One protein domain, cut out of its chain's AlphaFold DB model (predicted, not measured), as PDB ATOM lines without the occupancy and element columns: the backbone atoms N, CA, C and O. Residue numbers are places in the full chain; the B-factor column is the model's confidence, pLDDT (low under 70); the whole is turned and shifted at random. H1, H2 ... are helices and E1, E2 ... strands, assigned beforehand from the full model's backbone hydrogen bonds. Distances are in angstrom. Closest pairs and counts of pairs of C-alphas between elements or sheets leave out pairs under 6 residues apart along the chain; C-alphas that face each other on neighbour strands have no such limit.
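What this domain is: This is residues 271 to 357 and 367 to 391 of the 391 residues of an uncharacterized protein of Chlamydiales bacterium SCGC AG-110-M15 (UniProt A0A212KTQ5). A twisted sheet of five strands, E1 to E5, curls round one end of a single long helix, H1, whose residues 271 to 288 stick out from the body as a straight arm. The short helix H2 follows at the end of H1 away from the arm, makes a corner with it, and leads into E1, an edge strand of the sheet. The printed part has 112 residues, with named elements in the order H1, H2, E1, E2, E3, E4, E5; the sheet order is E1, E2, E3, E4, E5, antiparallel throughout, and the class is mixed, helices and strands, in two layers, with H1 on one face of the sheet. The whole is loose, with a radius of gyration of the C-alphas of 17.1 A, and elongated, spanning 60 by 33 by 25 A, the arm making much of the length.

Where its parts are: H1, residues 271 to 304, begins with C-alpha 271 at (154.812, 163.105, 179.479) and is 49.7 A long. H2 is residues 306 to 311. E1, residues 315 to 324, is 25.7 A long and begins with C-alpha 315 at (144.264, 194.082, 214.621). E2, residues 330 to 340, is 31.2 A long, and E3, residues 343 to 353, is 31.6 A long. E4 is residues 370 to 376; E5, residues 384 to 390, ends with C-alpha 390 at (147.466, 204.034, 192.790).

How they stand to each other: H1 is on the sheet with its residues 289 to 303, and the sheet curls round it. Its closest C-alphas to E5 are those of Ser 292 and Ser 386, 6.8 A; to E4, Ile 296 and Val 374, 6.8 A; to E3, Ala 299 and Ala 349, 6.6 A. H1 and E2 are near each other. E1, E2 and E3 form a meander, each strand the antiparallel neighbour of the one before. Within hydrogen-bond range are N 321 and O 333 between E1 and E2, 2.9 A; N 334 and O 349 between E2 and E3, 2.9 A; N 350 and O 373 between E3 and E4, 2.9 A; and N 374 and O 386 in the hairpin of E4 and E5, 2.8 A. H1 and H2 only just touch, only at the corner by their link, with 3 pairs of C-alphas within 8 A, the closest being Ile 302 and Ala 309, 5.5 A; H1 does so with residues 301 to 302 alone. H2 only grazes the sheet. Every O i to N i+4 pair of H1 is within hydrogen-bond range; H2 has 0 of 2, and 2 of 3 O i to N i+3 pairs.

The domain as a whole: The C-alphas farthest apart are those of Ala 272 and Glu 326, 60.5 A. Residues 358 to 366 are not printed, and C-alphas 357 and 367 are 10.9 A apart across this cut, in the link from E3 to E4. Of the links printed whole, none is long. The mean pLDDT of the printed part is 81.2; it is under 70 at residues 313 to 319, 355 to 357, 368, 379 and 390 to 391.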
ATOM      1  N   ALA A 271     155.389 161.836 179.925       94.31
ATOM      2  CA  ALA A 271     154.812 163.105 179.479       94.31
ATOM      3  C   ALA A 271     153.528 163.478 180.251       94.31
ATOM      4  O   ALA A 271     153.298 164.651 180.554       94.31
ATOM      5  N   ALA A 272     152.702 162.490 180.612       94.19
ATOM      6  CA  ALA A 272     151.519 162.693 181.443       94.19
ATOM      7  C   ALA A 272     151.882 163.139 182.872       94.19
ATOM      8  O   ALA A 272     151.251 164.063 183.393       94.19
ATOM      9  N   HIS A 273     152.916 162.545 183.483       95.56
ATOM     10  CA  HIS A 273     153.407 162.950 184.804       95.56
ATOM     11  C   HIS A 273     153.947 164.388 184.797       95.56
ATOM     12  O   HIS A 273     153.512 165.215 185.596       95.56
ATOM     13  N   GLU A 274     154.841 164.712 183.858       97.25
ATOM     14  CA  GLU A 274     155.443 166.046 183.713       97.25
ATOM     15  C   GLU A 274     154.371 167.137 183.529       97.25
ATOM     16  O   GLU A 274     154.363 168.155 184.224       97.25
ATOM     17  N   LYS A 275     153.369 166.875 182.678       97.56
ATOM     18  CA  LYS A 275     152.216 167.767 182.466       97.56
ATOM     19  C   LYS A 275     151.333 167.917 183.713       97.56
ATOM     20  O   LYS A 275     150.786 168.997 183.952       97.56
ATOM     21  N   ALA A 276     151.176 166.860 184.512       96.94
ATOM     22  CA  ALA A 276     150.438 166.917 185.772       96.94
ATOM     23  C   ALA A 276     151.187 167.733 186.839       96.94
ATOM     24  O   ALA A 276     150.557 168.483 187.589       96.94
ATOM     25  N   GLU A 277     152.517 167.638 186.886       97.75
ATOM     26  CA  GLU A 277     153.354 168.406 187.806       97.75
ATOM     27  C   GLU A 277     153.401 169.896 187.440       97.75
ATOM     28  O   GLU A 277     153.113 170.737 188.293       97.75
ATOM     29  N   ALA A 278     153.618 170.232 186.165       97.25
ATOM     30  CA  ALA A 278     153.548 171.613 185.679       97.25
ATOM     31  C   ALA A 278     152.201 172.278 186.029       97.25
ATOM     32  O   ALA A 278     152.151 173.432 186.459       97.25
ATOM     33  N   ARG A 279     151.088 171.528 185.953       97.12
ATOM     34  CA  ARG A 279     149.756 172.009 186.365       97.12
ATOM     35  C   ARG A 279     149.628 172.229 187.882       97.12
ATOM     36  O   ARG A 279     148.837 173.083 188.289       97.12
ATOM     37  N   LYS A 280     150.375 171.503 188.726       97.31
ATOM     38  CA  LYS A 280     150.462 171.776 190.178       97.31
ATOM     39  C   LYS A 280     151.255 173.060 190.440       97.31
ATOM     40  O   LYS A 280     150.764 173.919 191.168       97.31
ATOM     41  N   GLN A 281     152.422 173.214 189.813       96.25
ATOM     42  CA  GLN A 281     153.279 174.398 189.971       96.25
ATOM     43  C   GLN A 281     152.556 175.683 189.517       96.25
ATOM     44  O   GLN A 281     152.506 176.660 190.262       96.25
ATOM     45  N   LEU A 282     151.882 175.651 188.361       96.94
ATOM     46  CA  LEU A 282     151.092 176.779 187.851       96.94
ATOM     47  C   LEU A 282     149.949 177.179 188.805       96.94
ATOM     48  O   LEU A 282     149.733 178.364 189.057       96.94
ATOM     49  N   LYS A 283     149.243 176.205 189.403       95.75
ATOM     50  CA  LYS A 283     148.226 176.484 190.435       95.75
ATOM     51  C   LYS A 283     148.819 177.166 191.673       95.75
ATOM     52  O   LYS A 283     148.181 178.055 192.228       95.75
ATOM     53  N   GLN A 284     150.020 176.773 192.100       94.00
ATOM     54  CA  GLN A 284     150.705 177.411 193.230       94.00
ATOM     55  C   GLN A 284     151.142 178.848 192.906       94.00
ATOM     56  O   GLN A 284     151.061 179.708 193.779       94.00
ATOM     57  N   GLN A 285     151.554 179.136 191.666       93.25
ATOM     58  CA  GLN A 285     151.867 180.503 191.227       93.25
ATOM     59  C   GLN A 285     150.626 181.408 191.250       93.25
ATOM     60  O   GLN A 285     150.676 182.476 191.860       93.25
ATOM     61  N   PHE A 286     149.495 180.964 190.687       93.81
ATOM     62  CA  PHE A 286     148.244 181.734 190.741       93.81
ATOM     63  C   PHE A 286     147.745 181.959 192.177       93.81
ATOM     64  O   PHE A 286     147.316 183.062 192.502       93.81
ATOM     65  N   ALA A 287     147.855 180.960 193.061       87.31
ATOM     66  CA  ALA A 287     147.502 181.124 194.473       87.31
ATOM     67  C   ALA A 287     148.362 182.200 195.170       87.31
ATOM     68  O   ALA A 287     147.825 183.045 195.882       87.31
ATOM     69  N   LYS A 288     149.680 182.222 194.909       86.62
ATOM     70  CA  LYS A 288     150.595 183.255 195.430       86.62
ATOM     71  C   LYS A 288     150.284 184.653 194.881       86.62
ATOM     72  O   LYS A 288     150.352 185.620 195.635       86.62
ATOM     73  N   GLN A 289     149.929 184.777 193.598       86.81
ATOM     74  CA  GLN A 289     149.516 186.062 193.017       86.81
ATOM     75  C   GLN A 289     148.204 186.576 193.621       86.81
ATOM     76  O   GLN A 289     148.107 187.760 193.935       86.81
ATOM     77  N   TYR A 290     147.222 185.696 193.834       88.81
ATOM     78  CA  TYR A 290     145.955 186.073 194.461       88.81
ATOM     79  C   TYR A 290     146.155 186.532 195.915       88.81
ATOM     80  O   TYR A 290     145.649 187.580 196.302       88.81
ATOM     81  N   GLU A 291     146.966 185.812 196.701       86.06
ATOM     82  CA  GLU A 291     147.323 186.228 198.067       86.06
ATOM     83  C   GLU A 291     148.090 187.565 198.082       86.06
ATOM     84  O   GLU A 291     147.851 188.402 198.951       86.06
ATOM     85  N   SER A 292     148.974 187.819 197.109       84.94
ATOM     86  CA  SER A 292     149.638 189.123 196.953       84.94
ATOM     87  C   SER A 292     148.627 190.255 196.708       84.94
ATOM     88  O   SER A 292     148.683 191.269 197.402       84.94
ATOM     89  N   GLN A 293     147.647 190.068 195.814       86.75
ATOM     90  CA  GLN A 293     146.606 191.074 195.560       86.75
ATOM     91  C   GLN A 293     145.649 191.275 196.749       86.75
ATOM     92  O   GLN A 293     145.336 192.423 197.064       86.75
ATOM     93  N   GLU A 294     145.241 190.208 197.453       88.12
ATOM     94  CA  GLU A 294     144.435 190.310 198.687       88.12
ATOM     95  C   GLU A 294     145.164 191.174 199.736       88.12
ATOM     96  O   GLU A 294     144.563 192.070 200.328       88.12
ATOM     97  N   ASN A 295     146.480 190.983 199.898       82.56
ATOM     98  CA  ASN A 295     147.303 191.772 200.820       82.56
ATOM     99  C   ASN A 295     147.522 193.231 200.361       82.56
ATOM    100  O   ASN A 295     147.560 194.121 201.210       82.56
ATOM    101  N   ILE A 296     147.655 193.502 199.055       82.31
ATOM    102  CA  ILE A 296     147.781 194.872 198.515       82.31
ATOM    103  C   ILE A 296     146.488 195.663 198.738       82.31
ATOM    104  O   ILE A 296     146.534 196.752 199.309       82.31
ATOM    105  N   ALA A 297     145.337 195.106 198.347       86.81
ATOM    106  CA  ALA A 297     144.041 195.769 198.500       86.81
ATOM    107  C   ALA A 297     143.693 196.002 199.983       86.81
ATOM    108  O   ALA A 297     143.158 197.049 200.350       86.81
ATOM    109  N   LEU A 298     144.055 195.053 200.854       84.50
ATOM    110  CA  LEU A 298     143.952 195.202 202.304       84.50
ATOM    111  C   LEU A 298     144.857 196.330 202.825       84.50
ATOM    112  O   LEU A 298     144.391 197.154 203.605       84.50
ATOM    113  N   ALA A 299     146.113 196.424 202.375       79.81
ATOM    114  CA  ALA A 299     147.012 197.508 202.775       79.81
ATOM    115  C   ALA A 299     146.498 198.890 202.329       79.81
ATOM    116  O   ALA A 299     146.474 199.811 203.143       79.81
ATOM    117  N   GLN A 300     146.031 199.023 201.081       86.19
ATOM    118  CA  GLN A 300     145.419 200.256 200.564       86.19
ATOM    119  C   GLN A 300     144.220 200.681 201.421       86.19
ATOM    120  O   GLN A 300     144.205 201.792 201.946       86.19
ATOM    121  N   LYS A 301     143.280 199.763 201.677       86.12
ATOM    122  CA  LYS A 301     142.082 200.038 202.484       86.12
ATOM    123  C   LYS A 301     142.400 200.476 203.922       86.12
ATOM    124  O   LYS A 301     141.661 201.282 204.482       86.12
ATOM    125  N   ILE A 302     143.485 199.976 204.524       81.88
ATOM    126  CA  ILE A 302     143.917 200.413 205.865       81.88
ATOM    127  C   ILE A 302     144.551 201.815 205.826       81.88
ATOM    128  O   ILE A 302     144.327 202.591 206.752       81.88
ATOM    129  N   PHE A 303     145.299 202.165 204.772       82.19
ATOM    130  CA  PHE A 303     145.822 203.528 204.589       82.19
ATOM    131  C   PHE A 303     144.725 204.554 204.265       82.19
ATOM    132  O   PHE A 303     144.834 205.705 204.678       82.19
ATOM    133  N   GLU A 304     143.669 204.154 203.552       86.25
ATOM    134  CA  GLU A 304     142.509 205.005 203.253       86.25
ATOM    135  C   GLU A 304     141.595 205.208 204.469       86.25
ATOM    136  O   GLU A 304     141.088 206.308 204.682       86.25
ATOM    137  N   ASN A 305     141.359 204.159 205.267       86.94
ATOM    138  CA  ASN A 305     140.495 204.235 206.443       86.94
ATOM    139  C   ASN A 305     140.977 203.305 207.584       86.94
ATOM    140  O   ASN A 305     140.503 202.166 207.716       86.94
ATOM    141  N   PRO A 306     141.888 203.786 208.455       77.69
ATOM    142  CA  PRO A 306     142.446 202.988 209.547       77.69
ATOM    143  C   PRO A 306     141.442 202.676 210.671       77.69
ATOM    144  O   PRO A 306     141.690 201.766 211.463       77.69
ATOM    145  N   GLU A 307     140.300 203.369 210.741       79.44
ATOM    146  CA  GLU A 307     139.211 203.035 211.671       79.44
ATOM    147  C   GLU A 307     138.362 201.869 211.146       79.44
ATOM    148  O   GLU A 307     138.130 200.894 211.865       79.44
ATOM    149  N   ALA A 308     137.981 201.890 209.863       75.75
ATOM    150  CA  ALA A 308     137.242 200.794 209.229       75.75
ATOM    151  C   ALA A 308     138.025 199.467 209.248       75.75
ATOM    152  O   ALA A 308     137.424 198.396 209.345       75.75
ATOM    153  N   ALA A 309     139.360 199.526 209.228       72.81
ATOM    154  CA  ALA A 309     140.230 198.365 209.410       72.81
ATOM    155  C   ALA A 309     140.010 197.634 210.750       72.81
ATOM    156  O   ALA A 309     140.039 196.402 210.799       72.81
ATOM    157  N   LYS A 310     139.756 198.376 211.839       75.38
ATOM    158  CA  LYS A 310     139.498 197.797 213.170       75.38
ATOM    159  C   LYS A 310     138.191 197.001 213.172       75.38
ATOM    160  O   LYS A 310     138.127 195.923 213.763       75.38
ATOM    161  N   ALA A 311     137.172 197.502 212.470       71.56
ATOM    162  CA  ALA A 311     135.862 196.862 212.364       71.56
ATOM    163  C   ALA A 311     135.902 195.521 211.605       71.56
ATOM    164  O   ALA A 311     135.124 194.623 211.916       71.56
ATOM    165  N   THR A 312     136.835 195.326 210.661       71.06
ATOM    166  CA  THR A 312     136.986 194.052 209.927       71.06
ATOM    167  C   THR A 312     137.766 192.975 210.698       71.06
ATOM    168  O   THR A 312     138.213 191.995 210.107       71.06
ATOM    169  N   GLY A 313     137.983 193.143 212.010       68.62
ATOM    170  CA  GLY A 313     138.690 192.173 212.857       68.62
ATOM    171  C   GLY A 313     140.206 192.101 212.628       68.62
ATOM    172  O   GLY A 313     140.898 191.313 213.277       68.62
ATOM    173  N   HIS A 314     140.755 192.930 211.737       67.12
ATOM    174  CA  HIS A 314     142.195 193.065 211.563       67.12
ATOM    175  C   HIS A 314     142.755 193.935 212.691       67.12
ATOM    176  O   HIS A 314     142.508 195.140 212.755       67.12
ATOM    177  N   ARG A 315     143.537 193.330 213.593       61.22
ATOM    178  CA  ARG A 315     144.264 194.082 214.621       61.22
ATOM    179  C   ARG A 315     145.393 194.869 213.962       61.22
ATOM    180  O   ARG A 315     146.504 194.366 213.785       61.22
ATOM    181  N   SER A 316     145.102 196.126 213.632       57.31
ATOM    182  CA  SER A 316     146.134 197.131 213.387       57.31
ATOM    183  C   SER A 316     147.033 197.212 214.621       57.31
ATOM    184  O   SER A 316     146.568 197.527 215.720       57.31
ATOM    185  N   ALA A 317     148.310 196.866 214.462       53.72
ATOM    186  CA  ALA A 317     149.305 197.076 215.499       53.72
ATOM    187  C   ALA A 317     149.764 198.528 215.356       53.72
ATOM    188  O   ALA A 317     150.470 198.839 214.402       53.72
ATOM    189  N   GLY A 318     149.326 199.400 216.272       55.69
ATOM    190  CA  GLY A 318     149.343 200.871 216.159       55.69
ATOM    191  C   GLY A 318     150.703 201.578 216.056       55.69
ATOM    192  O   GLY A 318     150.794 202.760 216.362       55.69
ATOM    193  N   ASN A 319     151.749 200.886 215.614       60.22
ATOM    194  CA  ASN A 319     153.040 201.453 215.262       60.22
ATOM    195  C   ASN A 319     152.994 201.926 213.802       60.22
ATOM    196  O   ASN A 319     153.560 201.283 212.914       60.22
ATOM    197  N   LEU A 320     152.303 203.042 213.568       76.75
ATOM    198  CA  LEU A 320     152.565 203.872 212.398       76.75
ATOM    199  C   LEU A 320     153.852 204.654 212.689       76.75
ATOM    200  O   LEU A 320     153.924 205.350 213.700       76.75
ATOM    201  N   ALA A 321     154.873 204.509 211.851       81.25
ATOM    202  CA  ALA A 321     156.086 205.316 211.934       81.25
ATOM    203  C   ALA A 321     156.190 206.177 210.676       81.25
ATOM    204  O   ALA A 321     156.122 205.663 209.561       81.25
ATOM    205  N   GLU A 322     156.346 207.481 210.867       86.00
ATOM    206  CA  GLU A 322     156.439 208.462 209.792       86.00
ATOM    207  C   GLU A 322     157.867 209.008 209.715       86.00
ATOM    208  O   GLU A 322     158.475 209.330 210.737       86.00
ATOM    209  N   VAL A 323     158.419 209.072 208.502       82.25
ATOM    210  CA  VAL A 323     159.747 209.628 208.223       82.25
ATOM    211  C   VAL A 323     159.615 210.627 207.079       82.25
ATOM    212  O   VAL A 323     159.557 210.242 205.909       82.25
ATOM    213  N   THR A 324     159.540 211.907 207.430       85.38
ATOM    214  CA  THR A 324     159.566 213.031 206.487       85.38
ATOM    215  C   THR A 324     161.010 213.370 206.117       85.38
ATOM    216  O   THR A 324     161.892 213.385 206.975       85.38
ATOM    217  N   PHE A 325     161.251 213.648 204.840       79.00
ATOM    218  CA  PHE A 325     162.540 214.059 204.285       79.00
ATOM    219  C   PHE A 325     162.545 215.570 204.009       79.00
ATOM    220  O   PHE A 325     161.494 216.182 203.824       79.00
ATOM    221  N   GLU A 326     163.733 216.177 203.936       78.44
ATOM    222  CA  GLU A 326     163.901 217.622 203.686       78.44
ATOM    223  C   GLU A 326     163.325 218.082 202.333       78.44
ATOM    224  O   GLU A 326     162.985 219.251 202.169       78.44
ATOM    225  N   ASP A 327     163.155 217.164 201.375       83.25
ATOM    226  CA  ASP A 327     162.521 217.418 200.076       83.25
ATOM    227  C   ASP A 327     160.981 217.310 200.097       83.25
ATOM    228  O   ASP A 327     160.340 217.308 199.043       83.25
ATOM    229  N   GLY A 328     160.374 217.214 201.284       83.25
ATOM    230  CA  GLY A 328     158.925 217.159 201.473       83.25
ATOM    231  C   GLY A 328     158.283 215.816 201.110       83.25
ATOM    232  O   GLY A 328     157.057 215.736 201.018       83.25
ATOM    233  N   LYS A 329     159.073 214.758 200.890       83.25
ATOM    234  CA  LYS A 329     158.559 213.385 200.781       83.25
ATOM    235  C   LYS A 329     158.352 212.782 202.168       83.25
ATOM    236  O   LYS A 329     159.148 213.018 203.072       83.25
ATOM    237  N   THR A 330     157.351 211.918 202.303       82.62
ATOM    238  CA  THR A 330     157.099 211.158 203.534       82.62
ATOM    239  C   THR A 330     157.096 209.659 203.249       82.62
ATOM    240  O   THR A 330     156.412 209.184 202.341       82.62
ATOM    241  N   LEU A 331     157.839 208.890 204.049       83.69
ATOM    242  CA  LEU A 331     157.680 207.440 204.155       83.69
ATOM    243  C   LEU A 331     156.827 207.107 205.378       83.69
ATOM    244  O   LEU A 331     157.242 207.344 206.513       83.69
ATOM    245  N   VAL A 332     155.660 206.507 205.144       86.31
ATOM    246  CA  VAL A 332     154.787 205.985 206.200       86.31
ATOM    247  C   VAL A 332     154.951 204.469 206.269       86.31
ATOM    248  O   VAL A 332     154.593 203.743 205.338       86.31
ATOM    249  N   PHE A 333     155.490 203.985 207.384       87.00
ATOM    250  CA  PHE A 333     155.652 202.569 207.693       87.00
ATOM    251  C   PHE A 333     154.493 202.115 208.582       87.00
ATOM    252  O   PHE A 333     154.305 202.639 209.680       87.00
ATOM    253  N   ALA A 334     153.739 201.113 208.138       86.31
ATOM    254  CA  ALA A 334     152.629 200.535 208.884       86.31
ATOM    255  C   ALA A 334     152.849 199.034 209.113       86.31
ATOM    256  O   ALA A 334     153.183 198.297 208.180       86.31
ATOM    257  N   LYS A 335     152.637 198.567 210.350       86.88
ATOM    258  CA  LYS A 335     152.662 197.137 210.688       86.88
ATOM    259  C   LYS A 335     151.244 196.591 210.840       86.88
ATOM    260  O   LYS A 335     150.492 197.022 211.711       86.88
ATOM    261  N   PHE A 336     150.907 195.573 210.059       83.31
ATOM    262  CA  PHE A 336     149.603 194.916 210.119       83.31
ATOM    263  C   PHE A 336     149.737 193.474 210.607       83.31
ATOM    264  O   PHE A 336     150.603 192.728 210.143       83.31
ATOM    265  N   THR A 337     148.845 193.063 211.510       84.75
ATOM    266  CA  THR A 337     148.718 191.667 211.939       84.75
ATOM    267  C   THR A 337     147.335 191.163 211.552       84.75
ATOM    268  O   THR A 337     146.329 191.555 212.147       84.75
ATOM    269  N   THR A 338     147.264 190.281 210.555       82.81
ATOM    270  CA  THR A 338     146.012 189.596 210.210       82.81
ATOM    271  C   THR A 338     145.995 188.227 210.880       82.81
ATOM    272  O   THR A 338     147.002 187.521 210.903       82.81
ATOM    273  N   SER A 339     144.851 187.843 211.447       84.81
ATOM    274  CA  SER A 339     144.609 186.475 211.904       84.81
ATOM    275  C   SER A 339     143.524 185.874 211.022       84.81
ATOM    276  O   SER A 339     142.420 186.408 210.944       84.81
ATOM    277  N   LYS A 340     143.863 184.790 210.323       81.69
ATOM    278  CA  LYS A 340     142.953 183.990 209.492       81.69
ATOM    279  C   LYS A 340     143.141 182.545 209.953       81.69
ATOM    280  O   LYS A 340     144.280 182.103 210.108       81.69
ATOM    281  N   ASP A 341     142.056 181.856 210.289       87.56
ATOM    282  CA  ASP A 341     142.073 180.472 210.800       87.56
ATOM    283  C   ASP A 341     142.980 180.270 212.039       87.56
ATOM    284  O   ASP A 341     143.708 179.283 212.156       87.56
ATOM    285  N   GLY A 342     143.005 181.261 212.943       87.31
ATOM    286  CA  GLY A 342     143.861 181.277 214.141       87.31
ATOM    287  C   GLY A 342     145.359 181.484 213.869       87.31
ATOM    288  O   GLY A 342     146.163 181.463 214.801       87.31
ATOM    289  N   LYS A 343     145.764 181.688 212.610       84.94
ATOM    290  CA  LYS A 343     147.161 181.888 212.211       84.94
ATOM    291  C   LYS A 343     147.441 183.368 211.994       84.94
ATOM    292  O   LYS A 343     147.077 183.941 210.969       84.94
ATOM    293  N   GLU A 344     148.153 183.965 212.944       86.62
ATOM    294  CA  GLU A 344     148.687 185.319 212.803       86.62
ATOM    295  C   GLU A 344     149.772 185.390 211.717       86.62
ATOM    296  O   GLU A 344     150.821 184.737 211.814       86.62
ATOM    297  N   LYS A 345     149.540 186.244 210.720       85.25
ATOM    298  CA  LYS A 345     150.522 186.706 209.736       85.25
ATOM    299  C   LYS A 345     150.853 188.171 210.024       85.25
ATOM    300  O   LYS A 345     149.956 188.979 210.251       85.25
ATOM    301  N   ASN A 346     152.142 188.506 210.015       85.69
ATOM    302  CA  ASN A 346     152.614 189.884 210.153       85.69
ATOM    303  C   ASN A 346     153.048 190.403 208.778       85.69
ATOM    304  O   ASN A 346     153.791 189.727 208.064       85.69
ATOM    305  N   PHE A 347     152.614 191.614 208.453       86.00
ATOM    306  CA  PHE A 347     152.937 192.330 207.226       86.00
ATOM    307  C   PHE A 347     153.468 193.714 207.575       86.00
ATOM    308  O   PHE A 347     153.031 194.327 208.552       86.00
ATOM    309  N   TRP A 348     154.375 194.217 206.749       85.88
ATOM    310  CA  TRP A 348     154.771 195.618 206.760       85.88
ATOM    311  C   TRP A 348     154.358 196.232 205.430       85.88
ATOM    312  O   TRP A 348     154.635 195.659 204.378       85.88
ATOM    313  N   ALA A 349     153.700 197.382 205.468       85.12
ATOM    314  CA  ALA A 349     153.427 198.175 204.282       85.12
ATOM    315  C   ALA A 349     154.149 199.514 204.407       85.12
ATOM    316  O   ALA A 349     154.103 200.160 205.454       85.12
ATOM    317  N   ILE A 350     154.829 199.909 203.337       86.25
ATOM    318  CA  ILE A 350     155.528 201.184 203.226       86.25
ATOM    319  C   ILE A 350     154.815 201.978 202.137       86.25
ATOM    320  O   ILE A 350     154.783 201.551 200.980       86.25
ATOM    321  N   ARG A 351     154.226 203.113 202.511       86.88
ATOM    322  CA  ARG A 351     153.657 204.096 201.586       86.88
ATOM    323  C   ARG A 351     154.684 205.205 201.403       86.88
ATOM    324  O   ARG A 351     155.107 205.808 202.386       86.88
ATOM    325  N   MET A 352     155.084 205.466 200.163       83.12
ATOM    326  CA  MET A 352     155.834 206.674 199.829       83.12
ATOM    327  C   MET A 352     154.856 207.727 199.321       83.12
ATOM    328  O   MET A 352     154.258 207.566 198.256       83.12
ATOM    329  N   GLU A 353     154.714 208.798 200.090       82.94
ATOM    330  CA  GLU A 353     154.037 210.014 199.669       82.94
ATOM    331  C   GLU A 353     155.088 210.945 199.068       82.94
ATOM    332  O   GLU A 353     155.876 211.578 199.771       82.94
ATOM    333  N   THR A 354     155.135 211.002 197.738       78.44
ATOM    334  CA  THR A 354     155.828 212.095 197.056       78.44
ATOM    335  C   THR A 354     155.020 213.362 197.290       78.44
ATOM    336  O   THR A 354     153.877 213.437 196.832       78.44
ATOM    337  N   GLY A 355     155.593 214.322 198.023       64.12
ATOM    338  CA  GLY A 355     154.908 215.552 198.413       64.12
ATOM    339  C   GLY A 355     154.229 216.239 197.228       64.12
ATOM    340  O   GLY A 355     154.764 216.259 196.116       64.12
ATOM    341  N   ARG A 356     153.029 216.790 197.458       57.72
ATOM    342  CA  ARG A 356     152.300 217.562 196.441       57.72
ATOM    343  C   ARG A 356     153.219 218.649 195.891       57.72
ATOM    344  O   ARG A 356     153.627 219.530 196.644       57.72
ATOM    345  N   SER A 357     153.496 218.607 194.586       53.41
ATOM    346  CA  SER A 357     154.220 219.686 193.913       53.41
ATOM    347  C   SER A 357     153.503 221.004 194.188       53.41
ATOM    348  O   SER A 357     152.346 221.175 193.804       53.41
ATOM    349  N   LYS A 367     145.310 214.405 192.096       70.62
ATOM    350  CA  LYS A 367     145.393 213.332 193.080       70.62
ATOM    351  C   LYS A 367     146.873 213.008 193.352       70.62
ATOM    352  O   LYS A 367     147.650 212.915 192.400       70.62
ATOM    353  N   PRO A 368     147.288 212.853 194.619       68.88
ATOM    354  CA  PRO A 368     148.633 212.393 194.950       68.88
ATOM    355  C   PRO A 368     148.812 210.918 194.560       68.88
ATOM    356  O   PRO A 368     148.146 210.046 195.106       68.88
ATOM    357  N   ILE A 369     149.740 210.634 193.643       72.38
ATOM    358  CA  ILE A 369     150.068 209.259 193.242       72.38
ATOM    359  C   ILE A 369     150.802 208.561 194.392       72.38
ATOM    360  O   ILE A 369     151.876 208.994 194.813       72.38
ATOM    361  N   TYR A 370     150.259 207.442 194.863       76.38
ATOM    362  CA  TYR A 370     150.837 206.674 195.963       76.38
ATOM    363  C   TYR A 370     151.586 205.444 195.457       76.38
ATOM    364  O   TYR A 370     151.055 204.647 194.683       76.38
ATOM    365  N   ASN A 371     152.812 205.255 195.952       77.62
ATOM    366  CA  ASN A 371     153.593 204.038 195.736       77.62
ATOM    367  C   ASN A 371     153.569 203.200 197.022       77.62
ATOM    368  O   ASN A 371     154.011 203.662 198.076       77.62
ATOM    369  N   TYR A 372     153.068 201.970 196.924       76.94
ATOM    370  CA  TYR A 372     152.967 201.011 198.020       76.94
ATOM    371  C   TYR A 372     153.975 199.875 197.822       76.94
ATOM    372  O   TYR A 372     153.990 199.222 196.777       76.94
ATOM    373  N   LEU A 373     154.778 199.600 198.849       79.94
ATOM    374  CA  LEU A 373     155.619 198.409 198.954       79.94
ATOM    375  C   LEU A 373     155.129 197.564 200.134       79.94
ATOM    376  O   LEU A 373     155.268 197.956 201.291       79.94
ATOM    377  N   VAL A 374     154.565 196.394 199.841       81.31
ATOM    378  CA  VAL A 374     154.143 195.410 200.843       81.31
ATOM    379  C   VAL A 374     155.243 194.366 201.010       81.31
ATOM    380  O   VAL A 374     155.672 193.730 200.044       81.31
ATOM    381  N   VAL A 375     155.687 194.176 202.249       82.81
ATOM    382  CA  VAL A 375     156.703 193.201 202.651       82.81
ATOM    383  C   VAL A 375     156.050 192.158 203.554       82.81
ATOM    384  O   VAL A 375     155.570 192.451 204.652       82.81
ATOM    385  N   SER A 376     156.032 190.917 203.080       80.19
ATOM    386  CA  SER A 376     155.427 189.767 203.754       80.19
ATOM    387  C   SER A 376     156.506 188.759 204.149       80.19
ATOM    388  O   SER A 376     157.391 188.451 203.357       80.19
ATOM    389  N   LYS A 377     156.450 188.247 205.385       78.19
ATOM    390  CA  LYS A 377     157.352 187.194 205.886       78.19
ATOM    391  C   LYS A 377     156.513 186.078 206.526       78.19
ATOM    392  O   LYS A 377     156.084 186.231 207.674       78.19
ATOM    393  N   PRO A 378     156.218 184.971 205.820       71.31
ATOM    394  CA  PRO A 378     155.571 183.818 206.438       71.31
ATOM    395  C   PRO A 378     156.479 183.212 207.521       71.31
ATOM    396  O   PRO A 378     157.707 183.259 207.418       71.31
ATOM    397  N   LYS A 379     155.891 182.625 208.576       67.56
ATOM    398  CA  LYS A 379     156.663 181.979 209.654       67.56
ATOM    399  C   LYS A 379     157.542 180.865 209.064       67.56
ATOM    400  O   LYS A 379     157.016 179.872 208.575       67.56
ATOM    401  N   GLY A 380     158.863 181.046 209.124       74.62
ATOM    402  CA  GLY A 380     159.853 180.094 208.606       74.62
ATOM    403  C   GLY A 380     160.142 180.175 207.099       74.62
ATOM    404  O   GLY A 380     160.782 179.265 206.586       74.62
ATOM    405  N   GLY A 381     159.690 181.217 206.390       73.00
ATOM    406  CA  GLY A 381     159.967 181.404 204.959       73.00
ATOM    407  C   GLY A 381     160.697 182.707 204.620       73.00
ATOM    408  O   GLY A 381     160.926 183.564 205.476       73.00
ATOM    409  N   GLU A 382     161.060 182.833 203.343       74.94
ATOM    410  CA  GLU A 382     161.728 184.005 202.768       74.94
ATOM    411  C   GLU A 382     160.823 185.249 202.758       74.94
ATOM    412  O   GLU A 382     159.595 185.148 202.796       74.94
ATOM    413  N   TYR A 383     161.434 186.434 202.684       75.25
ATOM    414  CA  TYR A 383     160.699 187.684 202.499       75.25
ATOM    415  C   TYR A 383     160.156 187.784 201.070       75.25
ATOM    416  O   TYR A 383     160.900 187.644 200.101       75.25
ATOM    417  N   THR A 384     158.873 188.105 200.946       74.81
ATOM    418  CA  THR A 384     158.203 188.375 199.675       74.81
ATOM    419  C   THR A 384     157.817 189.847 199.577       74.81
ATOM    420  O   THR A 384     157.147 190.396 200.455       74.81
ATOM    421  N   PHE A 385     158.248 190.480 198.487       81.19
ATOM    422  CA  PHE A 385     158.030 191.892 198.187       81.19
ATOM    423  C   PHE A 385     156.958 192.020 197.101       81.19
ATOM    424  O   PHE A 385     156.976 191.285 196.114       81.19
ATOM    425  N   SER A 386     156.009 192.933 197.274       79.75
ATOM    426  CA  SER A 386     154.978 193.236 196.277       79.75
ATOM    427  C   SER A 386     154.815 194.747 196.165       79.75
ATOM    428  O   SER A 386     154.658 195.424 197.179       79.75
ATOM    429  N   THR A 387     154.870 195.277 194.946       81.81
ATOM    430  CA  THR A 387     154.717 196.708 194.660       81.81
ATOM    431  C   THR A 387     153.381 196.995 193.985       81.81
ATOM    432  O   THR A 387     152.896 196.198 193.183       81.81
ATOM    433  N   ALA A 388     152.797 198.150 194.296       79.56
ATOM    434  CA  ALA A 388     151.616 198.678 193.624       79.56
ATOM    435  C   ALA A 388     151.666 200.211 193.565       79.56
ATOM    436  O   ALA A 388     152.192 200.860 194.469       79.56
ATOM    437  N   SER A 389     151.081 200.786 192.518       75.75
ATOM    438  CA  SER A 389     150.841 202.225 192.372       75.75
ATOM    439  C   SER A 389     149.336 202.492 192.297       75.75
ATOM    440  O   SER A 389     148.611 201.683 191.719       75.75
ATOM    441  N   GLY A 390     148.871 203.610 192.854       69.00
ATOM    442  CA  GLY A 390     147.466 204.034 192.790       69.00
ATOM    443  C   GLY A 390     147.302 205.555 192.714       69.00
ATOM    444  O   GLY A 390     148.228 206.284 193.078       69.00
ATOM    445  N   GLU A 391     146.128 205.991 192.243       55.81
ATOM    446  CA  GLU A 391     145.732 207.395 191.999       55.81
ATOM    447  C   GLU A 391     144.588 207.880 192.906       55.81
ATOM    448  O   GLU A 391     143.426 207.424 192.743       55.81
TER     449      GLU A 391